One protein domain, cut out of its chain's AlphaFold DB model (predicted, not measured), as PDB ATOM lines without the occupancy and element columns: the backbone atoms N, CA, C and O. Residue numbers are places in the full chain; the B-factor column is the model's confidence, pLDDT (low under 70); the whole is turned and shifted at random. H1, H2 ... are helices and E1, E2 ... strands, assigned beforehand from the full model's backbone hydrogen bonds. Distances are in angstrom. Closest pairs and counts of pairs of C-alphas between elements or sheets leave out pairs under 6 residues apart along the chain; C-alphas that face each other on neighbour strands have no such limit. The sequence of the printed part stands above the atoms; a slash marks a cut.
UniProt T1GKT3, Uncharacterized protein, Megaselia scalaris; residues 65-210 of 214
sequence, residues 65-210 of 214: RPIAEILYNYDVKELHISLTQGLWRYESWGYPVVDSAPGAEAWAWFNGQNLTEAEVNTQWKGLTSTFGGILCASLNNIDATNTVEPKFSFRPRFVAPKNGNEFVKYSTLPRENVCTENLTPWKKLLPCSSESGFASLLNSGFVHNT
ATOM      1  N   ARG A  65     220.708 213.502 170.988       88.56
ATOM      2  CA  ARG A  65     220.866 212.095 170.594       88.56
ATOM      3  C   ARG A  65     219.652 211.206 170.915       88.56
ATOM      4  O   ARG A  65     219.278 210.442 170.027       88.56
ATOM      5  N   PRO A  66     218.983 211.315 172.087       89.12
ATOM      6  CA  PRO A  66     217.786 210.520 172.359       89.12
ATOM      7  C   PRO A  66     216.690 210.696 171.303       89.12
ATOM      8  O   PRO A  66     216.103 209.710 170.876       89.12
ATOM      9  N   ILE A  67     216.447 211.924 170.823       91.56
ATOM     10  CA  ILE A  67     215.439 212.175 169.782       91.56
ATOM     11  C   ILE A  67     215.856 211.499 168.480       91.56
ATOM     12  O   ILE A  67     215.062 210.782 167.876       91.56
ATOM     13  N   ALA A  68     217.104 211.702 168.056       90.44
ATOM     14  CA  ALA A  68     217.591 211.167 166.792       90.44
ATOM     15  C   ALA A  68     217.565 209.626 166.767       90.44
ATOM     16  O   ALA A  68     217.138 209.033 165.777       90.44
ATOM     17  N   GLU A  69     217.938 208.971 167.872       91.25
ATOM     18  CA  GLU A  69     217.857 207.512 168.009       91.25
ATOM     19  C   GLU A  69     216.412 207.006 167.971       91.25
ATOM     20  O   GLU A  69     216.139 206.006 167.312       91.25
ATOM     21  N   ILE A  70     215.480 207.686 168.644       93.69
ATOM     22  CA  ILE A  70     214.062 207.303 168.667       93.69
ATOM     23  C   ILE A  70     213.446 207.418 167.274       93.69
ATOM     24  O   ILE A  70     212.810 206.470 166.816       93.69
ATOM     25  N   LEU A  71     213.662 208.542 166.583       92.38
ATOM     26  CA  LEU A  71     213.135 208.740 165.231       92.38
ATOM     27  C   LEU A  71     213.678 207.685 164.262       92.38
ATOM     28  O   LEU A  71     212.917 207.126 163.477       92.38
ATOM     29  N   TYR A  72     214.969 207.360 164.367       90.19
ATOM     30  CA  TYR A  72     215.580 206.298 163.572       90.19
ATOM     31  C   TYR A  72     215.001 204.916 163.912       90.19
ATOM     32  O   TYR A  72     214.642 204.164 163.014       90.19
ATOM     33  N   ASN A  73     214.912 204.560 165.199       91.88
ATOM     34  CA  ASN A  73     214.501 203.220 165.635       91.88
ATOM     35  C   ASN A  73     213.025 202.908 165.337       91.88
ATOM     36  O   ASN A  73     212.678 201.739 165.193       91.88
ATOM     37  N   TYR A  74     212.165 203.928 165.268       94.44
ATOM     38  CA  TYR A  74     210.744 203.781 164.940       94.44
ATOM     39  C   TYR A  74     210.413 204.157 163.487       94.44
ATOM     40  O   TYR A  74     209.245 204.379 163.190       94.44
ATOM     41  N   ASP A  75     211.407 204.270 162.595       92.44
ATOM     42  CA  ASP A  75     211.227 204.627 161.174       92.44
ATOM     43  C   ASP A  75     210.402 205.910 160.930       92.44
ATOM     44  O   ASP A  75     209.723 206.076 159.906       92.44
ATOM     45  N   VAL A  76     210.486 206.854 161.868       93.69
ATOM     46  CA  VAL A  76     209.762 208.123 161.822       93.69
ATOM     47  C   VAL A  76     210.530 209.109 160.952       93.69
ATOM     48  O   VAL A  76     211.723 209.344 161.142       93.69
ATOM     49  N   LYS A  77     209.841 209.723 159.991       91.19
ATOM     50  CA  LYS A  77     210.384 210.820 159.173       91.19
ATOM     51  C   LYS A  77     210.030 212.184 159.701       91.19
ATOM     52  O   LYS A  77     210.819 213.111 159.564       91.19
ATOM     53  N   GLU A  78     208.853 212.302 160.283       93.50
ATOM     54  CA  GLU A  78     208.375 213.560 160.814       93.50
ATOM     55  C   GLU A  78     207.546 213.269 162.056       93.50
ATOM     56  O   GLU A  78     206.735 212.348 162.048       93.50
ATOM     57  N   LEU A  79     207.778 214.035 163.117       95.38
ATOM     58  CA  LEU A  79     207.076 213.929 164.386       95.38
ATOM     59  C   LEU A  79     206.735 215.329 164.865       95.38
ATOM     60  O   LEU A  79     207.597 216.207 164.892       95.38
ATOM     61  N   HIS A  80     205.497 215.497 165.299       95.69
ATOM     62  CA  HIS A  80     205.012 216.701 165.948       95.69
ATOM     63  C   HIS A  80     204.335 216.301 167.240       95.69
ATOM     64  O   HIS A  80     203.537 215.364 167.262       95.69
ATOM     65  N   ILE A  81     204.677 217.013 168.306       96.12
ATOM     66  CA  ILE A  81     204.053 216.880 169.615       96.12
ATOM     67  C   ILE A  81     203.823 218.293 170.135       96.12
ATOM     68  O   ILE A  81     204.753 219.099 170.140       96.12
ATOM     69  N   SER A  82     202.605 218.576 170.576       95.75
ATOM     70  CA  SER A  82     202.228 219.823 171.235       95.75
ATOM     71  C   SER A  82     201.578 219.515 172.581       95.75
ATOM     72  O   SER A  82     200.895 218.500 172.747       95.75
ATOM     73  N   LEU A  83     201.839 220.379 173.561       95.69
ATOM     74  CA  LEU A  83     201.227 220.352 174.884       95.69
ATOM     75  C   LEU A  83     200.678 221.747 175.150       95.69
ATOM     76  O   LEU A  83     201.436 222.671 175.424       95.69
ATOM     77  N   THR A  84     199.363 221.895 175.075       95.38
ATOM     78  CA  THR A  84     198.712 223.204 175.069       95.38
ATOM     79  C   THR A  84     197.833 223.397 176.290       95.38
ATOM     80  O   THR A  84     196.941 222.589 176.567       95.38
ATOM     81  N   GLN A  85     198.010 224.525 176.976       94.06
ATOM     82  CA  GLN A  85     197.107 224.980 178.026       94.06
ATOM     83  C   GLN A  85     196.340 226.223 177.573       94.06
ATOM     84  O   GLN A  85     196.913 227.234 177.169       94.06
ATOM     85  N   GLY A  86     195.017 226.167 177.728       91.94
ATOM     86  CA  GLY A  86     194.112 227.249 177.351       91.94
ATOM     87  C   GLY A  86     193.577 227.107 175.926       91.94
ATOM     88  O   GLY A  86     193.762 226.091 175.263       91.94
ATOM     89  N   LEU A  87     192.861 228.134 175.474       91.75
ATOM     90  CA  LEU A  87     192.271 228.194 174.138       91.75
ATOM     91  C   LEU A  87     192.672 229.506 173.474       91.75
ATOM     92  O   LEU A  87     192.419 230.583 174.025       91.75
ATOM     93  N   TRP A  88     193.249 229.414 172.278       93.25
ATOM     94  CA  TRP A  88     193.560 230.591 171.481       93.25
ATOM     95  C   TRP A  88     192.275 231.289 171.015       93.25
ATOM     96  O   TRP A  88     191.433 230.705 170.330       93.25
ATOM     97  N   ARG A  89     192.099 232.559 171.390       92.75
ATOM     98  CA  ARG A  89     190.904 233.341 171.047       92.75
ATOM     99  C   ARG A  89     191.076 234.050 169.710       92.75
ATOM    100  O   ARG A  89     191.405 235.233 169.678       92.75
ATOM    101  N   TYR A  90     190.792 233.347 168.618       93.44
ATOM    102  CA  TYR A  90     190.921 233.852 167.244       93.44
ATOM    103  C   TYR A  90     190.270 235.220 167.000       93.44
ATOM    104  O   TYR A  90     190.893 236.103 166.416       93.44
ATOM    105  N   GLU A  91     189.050 235.432 167.495       93.12
ATOM    106  CA  GLU A  91     188.321 236.692 167.296       93.12
ATOM    107  C   GLU A  91     188.998 237.894 167.972       93.12
ATOM    108  O   GLU A  91     188.947 239.008 167.461       93.12
ATOM    109  N   SER A  92     189.641 237.681 169.127       92.19
ATOM    110  CA  SER A  92     190.250 238.756 169.924       92.19
ATOM    111  C   SER A  92     191.754 238.913 169.681       92.19
ATOM    112  O   SER A  92     192.289 240.015 169.797       92.19
ATOM    113  N   TRP A  93     192.457 237.815 169.394       93.62
ATOM    114  CA  TRP A  93     193.920 237.757 169.284       93.62
ATOM    115  C   TRP A  93     194.403 237.615 167.830       93.62
ATOM    116  O   TRP A  93     195.596 237.768 167.551       93.62
ATOM    117  N   GLY A  94     193.486 237.383 166.886       92.69
ATOM    118  CA  GLY A  94     193.794 237.098 165.488       92.69
ATOM    119  C   GLY A  94     194.345 235.684 165.304       92.69
ATOM    120  O   GLY A  94     194.141 234.814 166.144       92.69
ATOM    121  N   TYR A  95     195.066 235.448 164.210       92.12
ATOM    122  CA  TYR A  95     195.698 234.154 163.949       92.12
ATOM    123  C   TYR A  95     197.043 234.020 164.692       92.12
ATOM    124  O   TYR A  95     197.819 234.990 164.700       92.12
ATOM    125  N   PRO A  96     197.320 232.857 165.320       92.62
ATOM    126  CA  PRO A  96     198.608 232.584 165.948       92.62
ATOM    127  C   PRO A  96     199.687 232.325 164.886       92.62
ATOM    128  O   PRO A  96     199.384 232.140 163.707       92.62
ATOM    129  N   VAL A  97     200.959 232.318 165.301       91.81
ATOM    130  CA  VAL A  97     202.081 231.961 164.408       91.81
ATOM    131  C   VAL A  97     202.016 230.476 164.042       91.81
ATOM    132  O   VAL A  97     202.173 230.115 162.878       91.81
ATOM    133  N   VAL A  98     201.738 229.634 165.039       91.94
ATOM    134  CA  VAL A  98     201.492 228.198 164.902       91.94
ATOM    135  C   VAL A  98     200.226 227.876 165.687       91.94
ATOM    136  O   VAL A  98     200.056 228.364 166.804       91.94
ATOM    137  N   ASP A  99     199.328 227.109 165.077       90.62
ATOM    138  CA  ASP A  99     198.119 226.618 165.733       90.62
ATOM    139  C   ASP A  99     198.407 225.311 166.479       90.62
ATOM    140  O   ASP A  99     199.170 224.476 165.983       90.62
ATOM    141  N   SER A 100     197.767 225.146 167.635       91.94
ATOM    142  CA  SER A 100     197.908 223.978 168.502       91.94
ATOM    143  C   SER A 100     196.563 223.616 169.121       91.94
ATOM    144  O   SER A 100     195.871 224.468 169.690       91.94
ATOM    145  N   ALA A 101     196.202 222.334 169.051       90.69
ATOM    146  CA  ALA A 101     195.010 221.824 169.715       90.69
ATOM    147  C   ALA A 101     195.161 221.873 171.252       90.69
ATOM    148  O   ALA A 101     196.276 221.736 171.759       90.69
ATOM    149  N   PRO A 102     194.063 222.049 172.014       92.38
ATOM    150  CA  PRO A 102     194.108 222.018 173.473       92.38
ATOM    151  C   PRO A 102     194.469 220.624 174.003       92.38
ATOM    152  O   PRO A 102     194.002 219.608 173.484       92.38
ATOM    153  N   GLY A 103     195.229 220.590 175.097       94.94
ATOM    154  CA  GLY A 103     195.749 219.361 175.686       94.94
ATOM    155  C   GLY A 103     196.988 218.858 174.949       94.94
ATOM    156  O   GLY A 103     197.750 219.656 174.405       94.94
ATOM    157  N   ALA A 104     197.199 217.543 174.929       96.69
ATOM    158  CA  ALA A 104     198.292 216.954 174.163       96.69
ATOM    159  C   ALA A 104     197.835 216.537 172.765       96.69
ATOM    160  O   ALA A 104     196.804 215.881 172.608       96.69
ATOM    161  N   GLU A 105     198.630 216.841 171.752       96.25
ATOM    162  CA  GLU A 105     198.426 216.379 170.383       96.25
ATOM    163  C   GLU A 105     199.740 215.810 169.852       96.25
ATOM    164  O   GLU A 105     200.820 216.338 170.113       96.25
ATOM    165  N   ALA A 106     199.652 214.691 169.136       97.00
ATOM    166  CA  ALA A 106     200.810 214.041 168.552       97.00
ATOM    167  C   ALA A 106     200.468 213.474 167.178       97.00
ATOM    168  O   ALA A 106     199.444 212.809 166.993       97.00
ATOM    169  N   TRP A 107     201.364 213.679 166.219       96.44
ATOM    170  CA  TRP A 107     201.269 213.035 164.919       96.44
ATOM    171  C   TRP A 107     202.628 212.774 164.306       96.44
ATOM    172  O   TRP A 107     203.590 213.508 164.528       96.44
ATOM    173  N   ALA A 108     202.696 211.699 163.532       96.12
ATOM    174  CA  ALA A 108     203.934 211.246 162.937       96.12
ATOM    175  C   ALA A 108     203.724 210.664 161.542       96.12
ATOM    176  O   ALA A 108     202.711 210.012 161.268       96.12
ATOM    177  N   TRP A 109     204.720 210.882 160.688       94.88
ATOM    178  CA  TRP A 109     204.872 210.219 159.400       94.88
ATOM    179  C   TRP A 109     205.935 209.138 159.495       94.88
ATOM    180  O   TRP A 109     207.061 209.397 159.923       94.88
ATOM    181  N   PHE A 110     205.587 207.943 159.036       93.75
ATOM    182  CA  PHE A 110     206.450 206.772 159.001       93.75
ATOM    183  C   PHE A 110     206.801 206.435 157.557       93.75
ATOM    184  O   PHE A 110     205.939 206.454 156.672       93.75
ATOM    185  N   ASN A 111     208.074 206.122 157.327       87.94
ATOM    186  CA  ASN A 111     208.571 205.688 156.025       87.94
ATOM    187  C   ASN A 111     209.817 204.812 156.226       87.94
ATOM    188  O   ASN A 111     210.957 205.283 156.247       87.94
ATOM    189  N   GLY A 112     209.577 203.524 156.409       82.88
ATOM    190  CA  GLY A 112     210.587 202.476 156.479       82.88
ATOM    191  C   GLY A 112     210.444 201.545 155.283       82.88
ATOM    192  O   GLY A 112     209.388 201.466 154.646       82.88
ATOM    193  N   GLN A 113     211.522 200.843 154.948       81.12
ATOM    194  CA  GLN A 113     211.499 199.879 153.851       81.12
ATOM    195  C   GLN A 113     210.584 198.705 154.218       81.12
ATOM    196  O   GLN A 113     210.805 198.050 155.229       81.12
ATOM    197  N   ASN A 114     209.584 198.426 153.378       81.81
ATOM    198  CA  ASN A 114     208.624 197.330 153.561       81.81
ATOM    199  C   ASN A 114     207.806 197.378 154.868       81.81
ATOM    200  O   ASN A 114     207.346 196.332 155.316       81.81
ATOM    201  N   LEU A 115     207.576 198.563 155.446       89.44
ATOM    202  CA  LEU A 115     206.704 198.694 156.617       89.44
ATOM    203  C   LEU A 115     205.269 198.250 156.311       89.44
ATOM    204  O   LEU A 115     204.629 198.731 155.370       89.44
ATOM    205  N   THR A 116     204.752 197.375 157.163       92.75
ATOM    206  CA  THR A 116     203.344 196.978 157.207       92.75
ATOM    207  C   THR A 116     202.559 197.838 158.198       92.75
ATOM    208  O   THR A 116     203.103 198.415 159.138       92.75
ATOM    209  N   GLU A 117     201.237 197.891 158.043       91.75
ATOM    210  CA  GLU A 117     200.364 198.656 158.944       91.75
ATOM    211  C   GLU A 117     200.444 198.173 160.408       91.75
ATOM    212  O   GLU A 117     200.391 198.976 161.342       91.75
ATOM    213  N   ALA A 118     200.632 196.866 160.621       93.94
ATOM    214  CA  ALA A 118     200.791 196.276 161.951       93.94
ATOM    215  C   ALA A 118     202.102 196.710 162.632       93.94
ATOM    216  O   ALA A 118     202.115 197.003 163.833       93.94
ATOM    217  N   GLU A 119     203.191 196.796 161.868       94.81
ATOM    218  CA  GLU A 119     204.473 197.305 162.360       94.81
ATOM    219  C   GLU A 119     204.368 198.789 162.698       94.81
ATOM    220  O   GLU A 119     204.756 199.178 163.797       94.81
ATOM    221  N   VAL A 120     203.742 199.598 161.837       95.69
ATOM    222  CA  VAL A 120     203.523 201.029 162.104       95.69
ATOM    223  C   VAL A 120     202.682 201.238 163.362       95.69
ATOM    224  O   VAL A 120     202.993 202.110 164.166       95.69
ATOM    225  N   ASN A 121     201.643 200.431 163.596       95.88
ATOM    226  CA  ASN A 121     200.865 200.493 164.840       95.88
ATOM    227  C   ASN A 121     201.725 200.194 166.080       95.88
ATOM    228  O   ASN A 121     201.575 200.842 167.119       95.88
ATOM    229  N   THR A 122     202.643 199.234 165.967       96.12
ATOM    230  CA  THR A 122     203.578 198.882 167.044       96.12
ATOM    231  C   THR A 122     204.595 200.000 167.283       96.12
ATOM    232  O   THR A 122     204.823 200.388 168.430       96.12
ATOM    233  N   GLN A 123     205.159 200.562 166.209       96.44
ATOM    234  CA  GLN A 123     206.089 201.688 166.261       96.44
ATOM    235  C   GLN A 123     205.423 202.935 166.841       96.44
ATOM    236  O   GLN A 123     205.992 203.559 167.727       96.44
ATOM    237  N   TRP A 124     204.195 203.249 166.427       97.44
ATOM    238  CA  TRP A 124     203.414 204.369 166.950       97.44
ATOM    239  C   TRP A 124     203.190 204.264 168.458       97.44
ATOM    240  O   TRP A 124     203.479 205.211 169.184       97.44
ATOM    241  N   LYS A 125     202.765 203.093 168.947       97.31
ATOM    242  CA  LYS A 125     202.585 202.853 170.386       97.31
ATOM    243  C   LYS A 125     203.896 202.988 171.168       97.31
ATOM    244  O   LYS A 125     203.905 203.522 172.278       97.31
ATOM    245  N   GLY A 126     204.997 202.480 170.612       97.06
ATOM    246  CA  GLY A 126     206.328 202.624 171.203       97.06
ATOM    247  C   GLY A 126     206.755 204.088 171.273       97.06
ATOM    248  O   GLY A 126     207.097 204.576 172.346       97.06
ATOM    249  N   LEU A 127     206.634 204.799 170.153       97.69
ATOM    250  CA  LEU A 127     206.983 206.206 169.993       97.69
ATOM    251  C   LEU A 127     206.260 207.099 171.006       97.69
ATOM    252  O   LEU A 127     206.912 207.848 171.735       97.69
ATOM    253  N   THR A 128     204.930 207.005 171.090       97.38
ATOM    254  CA  THR A 128     204.131 207.823 172.016       97.38
ATOM    255  C   THR A 128     204.453 207.509 173.472       97.38
ATOM    256  O   THR A 128     204.585 208.423 174.282       97.38
ATOM    257  N   SER A 129     204.681 206.236 173.806       96.88
ATOM    258  CA  SER A 129     205.089 205.833 175.156       96.88
ATOM    259  C   SER A 129     206.465 206.394 175.532       96.88
ATOM    260  O   SER A 129     206.642 206.908 176.637       96.88
ATOM    261  N   THR A 130     207.441 206.345 174.619       97.19
ATOM    262  CA  THR A 130     208.786 206.880 174.864       97.19
ATOM    263  C   THR A 130     208.768 208.398 175.022       97.19
ATOM    264  O   THR A 130     209.358 208.918 175.972       97.19
ATOM    265  N   PHE A 131     208.063 209.121 174.147       96.44
ATOM    266  CA  PHE A 131     207.952 210.576 174.262       96.44
ATOM    267  C   PHE A 131     207.124 211.022 175.465       96.44
ATOM    268  O   PHE A 131     207.423 212.072 176.027       96.44
ATOM    269  N   GLY A 132     206.162 210.216 175.923       95.69
ATOM    270  CA  GLY A 132     205.486 210.453 177.197       95.69
ATOM    271  C   GLY A 132     206.467 210.473 178.372       95.69
ATOM    272  O   GLY A 132     206.433 211.377 179.202       95.69
ATOM    273  N   GLY A 133     207.432 209.547 178.382       94.62
ATOM    274  CA  GLY A 133     208.522 209.546 179.360       94.62
ATOM    275  C   GLY A 133     209.462 210.748 179.229       94.62
ATOM    276  O   GLY A 133     209.795 211.373 180.234       94.62
ATOM    277  N   ILE A 134     209.867 211.096 178.001       94.44
ATOM    278  CA  ILE A 134     210.780 212.224 177.746       94.44
ATOM    279  C   ILE A 134     210.146 213.548 178.144       94.44
ATOM    280  O   ILE A 134     210.793 214.339 178.812       94.44
ATOM    281  N   LEU A 135     208.901 213.797 177.747       94.69
ATOM    282  CA  LEU A 135     208.221 215.071 177.983       94.69
ATOM    283  C   LEU A 135     207.488 215.112 179.328       94.69
ATOM    284  O   LEU A 135     206.920 216.144 179.669       94.69
ATOM    285  N   CYS A 136     207.512 214.018 180.097       94.44
ATOM    286  CA  CYS A 136     206.735 213.836 181.328       94.44
ATOM    287  C   CYS A 136     205.224 214.062 181.124       94.44
ATOM    288  O   CYS A 136     204.568 214.683 181.955       94.44
ATOM    289  N   ALA A 137     204.689 213.564 180.009       94.62
ATOM    290  CA  ALA A 137     203.285 213.682 179.621       94.62
ATOM    291  C   ALA A 137     202.650 212.294 179.445       94.62
ATOM    292  O   ALA A 137     203.332 211.318 179.125       94.62
ATOM    293  N   SER A 138     201.330 212.194 179.574       95.12
ATOM    294  CA  SER A 138     200.580 210.931 179.506       95.12
ATOM    295  C   SER A 138     200.373 210.400 178.078       95.12
ATOM    296  O   SER A 138     199.357 209.768 177.780       95.12
ATOM    297  N   LEU A 139     201.322 210.632 177.162       96.19
ATOM    298  CA  LEU A 139     201.240 210.186 175.761       96.19
ATOM    299  C   LEU A 139     201.174 208.656 175.622       96.19
ATOM    300  O   LEU A 139     200.707 208.143 174.610       96.19
ATOM    301  N   ASN A 140     201.559 207.909 176.657       95.19
ATOM    302  CA  ASN A 140     201.369 206.460 176.753       95.19
ATOM    303  C   ASN A 140     199.886 206.027 176.775       95.19
ATOM    304  O   ASN A 140     199.604 204.841 176.620       95.19
ATOM    305  N   ASN A 141     198.945 206.961 176.964       95.50
ATOM    306  CA  ASN A 141     197.504 206.719 176.841       95.50
ATOM    307  C   ASN A 141     197.013 206.766 175.380       95.50
ATOM    308  O   ASN A 141     195.821 206.592 175.122       95.50
ATOM    309  N   ILE A 142     197.903 207.032 174.419       96.38
ATOM    310  CA  ILE A 142     197.590 206.930 172.994       96.38
ATOM    311  C   ILE A 142     197.555 205.453 172.591       96.38
ATOM    312  O   ILE A 142     198.530 204.719 172.758       96.38
ATOM    313  N   ASP A 143     196.429 205.025 172.029       94.12
ATOM    314  CA  ASP A 143     196.182 203.662 171.577       94.12
ATOM    315  C   ASP A 143     195.359 203.636 170.276       94.12
ATOM    316  O   ASP A 143     195.116 204.658 169.636       94.12
ATOM    317  N   ALA A 144     194.930 202.447 169.850       93.00
ATOM    318  CA  ALA A 144     194.146 202.285 168.626       93.00
ATOM    319  C   ALA A 144     192.748 202.940 168.686       93.00
ATOM    320  O   ALA A 144     192.141 203.148 167.642       93.00
ATOM    321  N   THR A 145     192.223 203.258 169.874       94.44
ATOM    322  CA  THR A 145     190.878 203.836 170.048       94.44
ATOM    323  C   THR A 145     190.853 205.349 169.856       94.44
ATOM    324  O   THR A 145     189.817 205.902 169.492       94.44
ATOM    325  N   ASN A 146     191.990 206.016 170.069       95.25
ATOM    326  CA  ASN A 146     192.146 207.460 169.894       95.25
ATOM    327  C   ASN A 146     193.146 207.832 168.786       95.25
ATOM    328  O   ASN A 146     193.492 209.002 168.647       95.25
ATOM    329  N   THR A 147     193.601 206.857 167.996       97.12
ATOM    330  CA  THR A 147     194.483 207.078 166.846       97.12
ATOM    331  C   THR A 147     193.695 207.046 165.541       97.12
ATOM    332  O   THR A 147     192.885 206.151 165.312       97.12
ATOM    333  N   VAL A 148     193.982 207.990 164.647       96.06
ATOM    334  CA  VAL A 148     193.420 208.061 163.292       96.06
ATOM    335  C   VAL A 148     194.523 208.210 162.240       96.06
ATOM    336  O   VAL A 148     195.660 208.567 162.550       96.06
ATOM    337  N   GLU A 149     194.179 207.942 160.977       95.38
ATOM    338  CA  GLU A 149     195.103 207.972 159.834       95.38
ATOM    339  C   GLU A 149     194.685 209.015 158.782       95.38
ATOM    340  O   GLU A 149     194.041 208.680 157.781       95.38
ATOM    341  N   PRO A 150     195.024 210.302 158.964       92.88
ATOM    342  CA  PRO A 150     194.568 211.378 158.086       92.88
ATOM    343  C   PRO A 150     195.387 211.479 156.781       92.88
ATOM    344  O   PRO A 150     195.989 212.514 156.493       92.88
ATOM    345  N   LYS A 151     195.379 210.424 155.953       86.25
ATOM    346  CA  LYS A 151     196.219 210.275 154.739       86.25
ATOM    347  C   LYS A 151     196.115 211.426 153.727       86.25
ATOM    348  O   LYS A 151     197.058 211.671 152.981       86.25
ATOM    349  N   PHE A 152     194.979 212.122 153.681       85.38
ATOM    350  CA  PHE A 152     194.724 213.188 152.704       85.38
ATOM    351  C   PHE A 152     194.782 214.600 153.289       85.38
ATOM    352  O   PHE A 152     195.109 215.539 152.563       85.38
ATOM    353  N   SER A 153     194.459 214.749 154.576       86.56
ATOM    354  CA  SER A 153     194.392 216.056 155.240       86.56
ATOM    355  C   SER A 153     195.765 216.542 155.689       86.56
ATOM    356  O   SER A 153     196.005 217.744 155.737       86.56
ATOM    357  N   PHE A 154     196.667 215.616 156.021       87.88
ATOM    358  CA  PHE A 154     197.998 215.950 156.505       87.88
ATOM    359  C   PHE A 154     198.986 215.922 155.344       87.88
ATOM    360  O   PHE A 154     198.890 215.098 154.433       87.88
ATOM    361  N   ARG A 155     199.962 216.826 155.397       87.12
ATOM    362  CA  ARG A 155     201.109 216.860 154.491       87.12
ATOM    363  C   ARG A 155     202.376 217.016 155.331       87.12
ATOM    364  O   ARG A 155     202.346 217.828 156.259       87.12
ATOM    365  N   PRO A 156     203.453 216.270 155.034       87.06
ATOM    366  CA  PRO A 156     204.753 216.502 155.655       87.06
ATOM    367  C   PRO A 156     205.172 217.972 155.511       87.06
ATOM    368  O   PRO A 156     205.041 218.551 154.428       87.06
ATOM    369  N   ARG A 157     205.633 218.592 156.601       86.44
ATOM    370  CA  ARG A 157     206.059 220.002 156.634       86.44
ATOM    371  C   ARG A 157     207.539 220.170 156.322       86.44
ATOM    372  O   ARG A 157     207.921 221.198 155.766       86.44
ATOM    373  N   PHE A 158     208.367 219.194 156.689       82.06
ATOM    374  CA  PHE A 158     209.826 219.328 156.627       82.06
ATOM    375  C   PHE A 158     210.476 218.343 155.660       82.06
ATOM    376  O   PHE A 158     211.507 218.658 155.066       82.06
ATOM    377  N   VAL A 159     209.881 217.164 155.480       74.81
ATOM    378  CA  VAL A 159     210.429 216.113 154.618       74.81
ATOM    379  C   VAL A 159     209.609 216.030 153.338       74.81
ATOM    380  O   VAL A 159     208.395 215.871 153.384       74.81
ATOM    381  N   ALA A 160     210.260 216.129 152.178       75.25
ATOM    382  CA  ALA A 160     209.566 215.937 150.908       75.25
ATOM    383  C   ALA A 160     208.996 214.506 150.827       75.25
ATOM    384  O   ALA A 160     209.713 213.562 151.184       75.25
ATOM    385  N   PRO A 161     207.753 214.330 150.341       67.25
ATOM    386  CA  PRO A 161     207.162 213.008 150.200       67.25
ATOM    387  C   PRO A 161     208.042 212.154 149.289       67.25
ATOM    388  O   PRO A 161     208.454 212.594 148.207       67.25
ATOM    389  N   LYS A 162     208.372 210.943 149.739       67.31
ATOM    390  CA  LYS A 162     209.156 209.992 148.942       67.31
ATOM    391  C   LYS A 162     208.217 209.017 148.250       67.31
ATOM    392  O   LYS A 162     207.176 208.647 148.776       67.31
ATOM    393  N   ASN A 163     208.632 208.543 147.078       63.94
ATOM    394  CA  ASN A 163     207.931 207.461 146.394       63.94
ATOM    395  C   ASN A 163     207.944 206.210 147.292       63.94
ATOM    396  O   ASN A 163     209.009 205.642 147.535       63.94
ATOM    397  N   GLY A 164     206.779 205.802 147.797       69.12
ATOM    398  CA  GLY A 164     206.638 204.644 148.678       69.12
ATOM    399  C   GLY A 164     205.341 204.661 149.486       69.12
ATOM    400  O   GLY A 164     204.510 205.555 149.337       69.12
ATOM    401  N   ASN A 165     205.179 203.655 150.347       72.81
ATOM    402  CA  ASN A 165     204.071 203.594 151.294       72.81
ATOM    403  C   ASN A 165     204.378 204.515 152.480       72.81
ATOM    404  O   ASN A 165     205.219 204.194 153.318       72.81
ATOM    405  N   GLU A 166     203.705 205.659 152.535       85.94
ATOM    406  CA  GLU A 166     203.760 206.575 153.672       85.94
ATOM    407  C   GLU A 166     202.581 206.307 154.606       85.94
ATOM    408  O   GLU A 166     201.429 206.206 154.172       85.94
ATOM    409  N   PHE A 167     202.868 206.209 155.900       92.81
ATOM    410  CA  PHE A 167     201.841 206.044 156.920       92.81
ATOM    411  C   PHE A 167     201.826 207.267 157.821       92.81
ATOM    412  O   PHE A 167     202.871 207.714 158.286       92.81
ATOM    413  N   VAL A 168     200.632 207.786 158.090       95.06
ATOM    414  CA  VAL A 168     200.423 208.887 159.029       95.06
ATOM    415  C   VAL A 168     199.584 208.397 160.195       95.06
ATOM    416  O   VAL A 168     198.577 207.714 160.001       95.06
ATOM    417  N   LYS A 169     200.005 208.752 161.406       97.00
ATOM    418  CA  LYS A 169     199.254 208.523 162.642       97.00
ATOM    419  C   LYS A 169     199.033 209.857 163.328       97.00
ATOM    420  O   LYS A 169     199.940 210.682 163.367       97.00
ATOM    421  N   TYR A 170     197.830 210.053 163.843       97.50
ATOM    422  CA  TYR A 170     197.421 211.245 164.572       97.50
ATOM    423  C   TYR A 170     196.621 210.828 165.800       97.50
ATOM    424  O   TYR A 170     195.765 209.948 165.699       97.50
ATOM    425  N   SER A 171     196.875 211.462 166.937       97.50
ATOM    426  CA  SER A 171     196.091 211.288 168.157       97.50
ATOM    427  C   SER A 171     196.096 212.571 168.983       97.50
ATOM    428  O   SER A 171     197.025 213.378 168.917       97.50
ATOM    429  N   THR A 172     195.052 212.735 169.790       95.94
ATOM    430  CA  THR A 172     194.907 213.844 170.736       95.94
ATOM    431  C   THR A 172     194.451 213.319 172.083       95.94
ATOM    432  O   THR A 172     193.566 212.463 172.150       95.94
ATOM    433  N   LEU A 173     194.967 213.911 173.153       96.38
ATOM    434  CA  LEU A 173     194.520 213.730 174.526       96.38
ATOM    435  C   LEU A 173     194.059 215.092 175.077       96.38
ATOM    436  O   LEU A 173     194.817 215.766 175.774       96.38
ATOM    437  N   PRO A 174     192.800 215.504 174.833       93.56
ATOM    438  CA  PRO A 174     192.310 216.825 175.244       93.56
ATOM    439  C   PRO A 174     192.282 217.051 176.763       93.56
ATOM    440  O   PRO A 174     192.127 218.177 177.221       93.56
ATOM    441  N   ARG A 175     192.356 215.970 177.551       92.19
ATOM    442  CA  ARG A 175     192.379 216.009 179.023       92.19
ATOM    443  C   ARG A 175     193.792 215.989 179.605       92.19
ATOM    444  O   ARG A 175     193.925 216.039 180.824       92.19
ATOM    445  N   GLU A 176     194.813 215.862 178.763       94.38
ATOM    446  CA  GLU A 176     196.201 215.943 179.202       94.38
ATOM    447  C   GLU A 176     196.557 217.411 179.421       94.38
ATOM    448  O   GLU A 176     196.722 218.166 178.468       94.38
ATOM    449  N   ASN A 177     196.622 217.820 180.685       86.62
ATOM    450  CA  ASN A 177     196.990 219.183 181.042       86.62
ATOM    451  C   ASN A 177     198.509 219.348 181.013       86.62
ATOM    452  O   ASN A 177     199.242 218.444 181.408       86.62
ATOM    453  N   VAL A 178     198.969 220.534 180.626       90.50
ATOM    454  CA  VAL A 178     200.388 220.889 180.709       90.50
ATOM    455  C   VAL A 178     200.751 221.211 182.160       90.50
ATOM    456  O   VAL A 178     200.090 222.012 182.821       90.50
ATOM    457  N   CYS A 179     201.821 220.595 182.643       89.31
ATOM    458  CA  CYS A 179     202.368 220.733 183.985       89.31
ATOM    459  C   CYS A 179     203.694 221.507 183.953       89.31
ATOM    460  O   CYS A 179     204.444 221.456 182.976       89.31
ATOM    461  N   THR A 180     204.037 222.166 185.066       90.44
ATOM    462  CA  THR A 180     205.309 222.906 185.213       90.44
ATOM    463  C   THR A 180     206.548 222.043 184.990       90.44
ATOM    464  O   THR A 180     207.607 222.521 184.576       90.44
ATOM    465  N   GLU A 181     206.395 220.751 185.238       89.12
ATOM    466  CA  GLU A 181     207.388 219.708 185.123       89.12
ATOM    467  C   GLU A 181     207.680 219.338 183.665       89.12
ATOM    468  O   GLU A 181     208.751 218.794 183.423       89.12
ATOM    469  N   ASN A 182     206.813 219.671 182.692       93.31
ATOM    470  CA  ASN A 182     207.043 219.379 181.268       93.31
ATOM    471  C   ASN A 182     208.111 220.288 180.644       93.31
ATOM    472  O   ASN A 182     208.869 219.861 179.770       93.31
ATOM    473  N   LEU A 183     208.220 221.538 181.109       92.69
ATOM    474  CA  LEU A 183     209.146 222.512 180.522       92.69
ATOM    475  C   LEU A 183     210.615 222.140 180.768       92.69
ATOM    476  O   LEU A 183     211.471 222.363 179.916       92.69
ATOM    477  N   THR A 184     210.923 221.566 181.932       92.62
ATOM    478  CA  THR A 184     212.298 221.195 182.298       92.62
ATOM    479  C   THR A 184     212.904 220.142 181.363       92.62
ATOM    480  O   THR A 184     213.988 220.389 180.831       92.62
ATOM    481  N   PRO A 185     212.279 218.970 181.136       93.06
ATOM    482  CA  PRO A 185     212.817 217.998 180.204       93.06
ATOM    483  C   PRO A 185     212.773 218.495 178.759       93.06
ATOM    484  O   PRO A 185     213.715 218.212 178.027       93.06
ATOM    485  N   TRP A 186     211.772 219.291 178.364       93.31
ATOM    486  CA  TRP A 186     211.751 219.906 177.034       93.31
ATOM    487  C   TRP A 186     212.971 220.809 176.809       93.31
ATOM    488  O   TRP A 186     213.680 220.657 175.817       93.31
ATOM    489  N   LYS A 187     213.304 221.672 177.779       93.31
ATOM    490  CA  LYS A 187     214.506 222.518 177.718       93.31
ATOM    491  C   LYS A 187     215.780 221.700 177.585       93.31
ATOM    492  O   LYS A 187     216.668 222.096 176.848       93.31
ATOM    493  N   LYS A 188     215.877 220.546 178.253       92.56
ATOM    494  CA  LYS A 188     217.055 219.665 178.153       92.56
ATOM    495  C   LYS A 188     217.301 219.122 176.742       92.56
ATOM    496  O   LYS A 188     218.400 218.642 176.482       92.56
ATOM    497  N   LEU A 189     216.315 219.193 175.848       92.06
ATOM    498  CA  LEU A 189     216.458 218.802 174.444       92.06
ATOM    499  C   LEU A 189     217.126 219.892 173.592       92.06
ATOM    500  O   LEU A 189     217.582 219.596 172.490       92.06
ATOM    501  N   LEU A 190     217.193 221.136 174.079       93.06
ATOM    502  CA  LEU A 190     217.843 222.240 173.379       93.06
ATOM    503  C   LEU A 190     219.369 222.209 173.570       93.06
ATOM    504  O   LEU A 190     219.852 221.832 174.648       93.06
ATOM    505  N   PRO A 191     220.148 222.681 172.580       87.94
ATOM    506  CA  PRO A 191     221.561 222.988 172.772       87.94
ATOM    507  C   PRO A 191     221.754 223.917 173.977       87.94
ATOM    508  O   PRO A 191     221.067 224.925 174.102       87.94
ATOM    509  N   CYS A 192     222.664 223.563 174.891       84.12
ATOM    510  CA  CYS A 192     222.909 224.290 176.152       84.12
ATOM    511  C   CYS A 192     221.707 224.371 177.120       84.12
ATOM    512  O   CYS A 192     221.764 225.089 178.119       84.12
ATOM    513  N   SER A 193     220.648 223.601 176.868       85.19
ATOM    514  CA  SER A 193     219.438 223.518 177.683       85.19
ATOM    515  C   SER A 193     218.761 224.872 177.940       85.19
ATOM    516  O   SER A 193     217.970 225.339 177.128       85.19
ATOM    517  N   SER A 194     219.044 225.505 179.080       84.06
ATOM    518  CA  SER A 194     218.547 226.843 179.417       84.06
ATOM    519  C   SER A 194     219.604 227.748 180.042       84.06
ATOM    520  O   SER A 194     219.255 228.740 180.676       84.06
ATOM    521  N   GLU A 195     220.881 227.399 179.890       86.88
ATOM    522  CA  GLU A 195     222.000 228.149 180.473       86.88
ATOM    523  C   GLU A 195     222.328 229.423 179.677       86.88
ATOM    524  O   GLU A 195     222.967 230.342 180.187       86.88
ATOM    525  N   SER A 196     221.892 229.498 178.419       87.81
ATOM    526  CA  SER A 196     222.115 230.637 177.530       87.81
ATOM    527  C   SER A 196     220.975 230.786 176.515       87.81
ATOM    528  O   SER A 196     220.062 229.958 176.457       87.81
ATOM    529  N   GLY A 197     221.003 231.877 175.744       92.69
ATOM    530  CA  GLY A 197     220.042 232.112 174.665       92.69
ATOM    531  C   GLY A 197     218.646 232.509 175.146       92.69
ATOM    532  O   GLY A 197     218.430 232.842 176.318       92.69
ATOM    533  N   PHE A 198     217.671 232.466 174.241       94.62
ATOM    534  CA  PHE A 198     216.276 232.781 174.562       94.62
ATOM    535  C   PHE A 198     215.626 231.707 175.438       94.62
ATOM    536  O   PHE A 198     214.685 232.007 176.173       94.62
ATOM    537  N   ALA A 199     216.163 230.483 175.445       92.94
ATOM    538  CA  ALA A 199     215.707 229.413 176.331       92.94
ATOM    539  C   ALA A 199     215.841 229.777 177.825       92.94
ATOM    540  O   ALA A 199     215.063 229.290 178.654       92.94
ATOM    541  N   SER A 200     216.780 230.663 178.179       92.75
ATOM    542  CA  SER A 200     216.945 231.181 179.548       92.75
ATOM    543  C   SER A 200     215.761 232.042 180.021       92.75
ATOM    544  O   SER A 200     215.473 232.089 181.216       92.75
ATOM    545  N   LEU A 201     215.012 232.654 179.095       93.69
ATOM    546  CA  LEU A 201     213.844 233.493 179.399       93.69
ATOM    547  C   LEU A 201     212.599 232.673 179.769       93.69
ATOM    548  O   LEU A 201     211.662 233.194 180.374       93.69
ATOM    549  N   LEU A 202     212.573 231.388 179.411       92.94
ATOM    550  CA  LEU A 202     211.433 230.506 179.646       92.94
ATOM    551  C   LEU A 202     211.387 230.058 181.115       92.94
ATOM    552  O   LEU A 202     212.007 229.074 181.505       92.94
ATOM    553  N   ASN A 203     210.650 230.760 181.964       92.19
ATOM    554  CA  ASN A 203     210.433 230.337 183.347       92.19
ATOM    555  C   ASN A 203     209.129 229.537 183.461       92.19
ATOM    556  O   ASN A 203     208.096 230.008 182.993       92.19
ATOM    557  N   SER A 204     209.148 228.375 184.122       89.62
ATOM    558  CA  SER A 204     207.946 227.541 184.277       89.62
ATOM    559  C   SER A 204     206.809 228.300 184.967       89.62
ATOM    560  O   SER A 204     205.697 228.348 184.453       89.62
ATOM    561  N   GLY A 205     207.089 228.992 186.072       89.06
ATOM    562  CA  GLY A 205     206.087 229.790 186.776       89.06
ATOM    563  C   GLY A 205     205.454 230.871 185.898       89.06
ATOM    564  O   GLY A 205     204.251 231.095 185.985       89.06
ATOM    565  N   PHE A 206     206.220 231.525 185.022       91.31
ATOM    566  CA  PHE A 206     205.660 232.542 184.125       91.31
ATOM    567  C   PHE A 206     204.889 231.935 182.955       91.31
ATOM    568  O   PHE A 206     203.787 232.398 182.684       91.31
ATOM    569  N   VAL A 207     205.412 230.884 182.313       91.50
ATOM    570  CA  VAL A 207     204.747 230.203 181.188       91.50
ATOM    571  C   VAL A 207     203.388 229.646 181.620       91.50
ATOM    572  O   VAL A 207     202.382 229.909 180.961       91.50
ATOM    573  N   HIS A 208     203.317 228.972 182.770       88.62
ATOM    574  CA  HIS A 208     202.075 228.348 183.241       88.62
ATOM    575  C   HIS A 208     201.045 229.331 183.812       88.62
ATOM    576  O   HIS A 208     199.871 228.984 183.917       88.62
ATOM    577  N   ASN A 209     201.448 230.564 184.131       90.06
ATOM    578  CA  ASN A 209     200.536 231.625 184.569       90.06
ATOM    579  C   ASN A 209     200.025 232.507 183.413       90.06
ATOM    580  O   ASN A 209     199.353 233.512 183.654       90.06
ATOM    581  N   THR A 210     200.333 232.162 182.160       92.25
ATOM    582  CA  THR A 210     199.798 232.861 180.983       92.25
ATOM    583  C   THR A 210     198.349 232.466 180.684       92.25
ATOM    584  O   THR A 210     197.849 231.430 181.115       92.25
TER     585      THR A 210
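AT A GLANCE: This is residues 65 to 210 of the 214 residues of an uncharacterized protein of Megaselia scalaris (UniProt T1GKT3). A three-stranded antiparallel sheet has one long helix, H3, running slantwise over one face, and beyond the last residues of H3 the shorter helices H4, H5 and H6 form a loose group. H1 lies beside H3 and only grazes the sheet, while residues 89 to 95, which hold H2, stick out from the body. The printed part has 146 residues with six named helices and three named strands, in the order H1 E1 H2 E2 H3 E3 H4 H5 H6. The sheet order is E1 E2 E3, and the class is mixed, helices and strands. The whole is compact, with a radius of gyration of the C-alphas of 16.3 A and spans of 46 by 38 by 29 A.

HOW THE PARTS SIT: In the sheet, E2, residues 103 to 110, is the inner strand between E1, residues 76 to 84, and E3, residues 167 to 173. E1 and E2 are antiparallel at 174 degrees, with N 80 and O 107 within hydrogen-bond range at 2.9 A. E2 and E3 are antiparallel at 171 degrees, with N 106 and O 171 within range at 2.9 A. Residues 147 to 148 form a short antiparallel pairing with residues 170 to 171 of E3. H3, residues 117 to 135, is on one face of the sheet, making two layers, one of helix and one of strands. Its height over the sheet is 9.4 A, and on the local plane it stands at 44 degrees to E2, slantwise to the strands. H1, residues 65 to 73, is close to H3 but not clearly touching, the closest C-alphas being those of Ile 70 and Leu 127 at 7.3 A; they run opposite ways at a shallow tilt of 12 degrees. H4, residues 180 to 188, touches H3 at residues 134 to 135 alone, about perpendicular at 76 degrees, the closest C-alphas being those of Leu 135 and Asn 182 at 5.5 A. H6, residues 204 to 208, touches H4, the closest C-alphas being those of Thr 180 and Ser 204 at 5.4 A. H5, residues 198 to 201, is close to H4 but not clearly touching, with the C-alphas of Lys 187 and Ala 199 closest at 7.1 A. H2, residues 90 to 93, is not on the sheet and touches no helix. In H1, H3 and H6 every O i to N i+4 pair is within hydrogen-bond range, in H4 3 of 5 are, and H2 and H5 are too short for such a pair.

IN THESE COORDINATES: E1 measures 22.9 A from first to last C-alpha, E2 23.5 A and E3 20.6 A. H3 is 26.3 A long, from C-alpha 117 at (200.364, 198.656, 158.944) to C-alpha 135 at (208.221, 215.071, 177.983). H1 is 12.0 A long and begins at C-alpha 65, (220.866, 212.095, 170.594). H4 is 14.1 A long. H2 at 5.3 A, H5 at 5.5 A and H6 at 6.0 A are short, and H6 ends at C-alpha 208, (202.075, 228.348, 183.241).

THE WHOLE: The two C-alphas farthest apart are those of Ser 92 and Asn 114, at 48.2 A. The printed part has no cut. The link from H3 to E3, residues 136 to 166, is long. The mean pLDDT of the printed part is 91.4, and residues 161 to 164 are under 70.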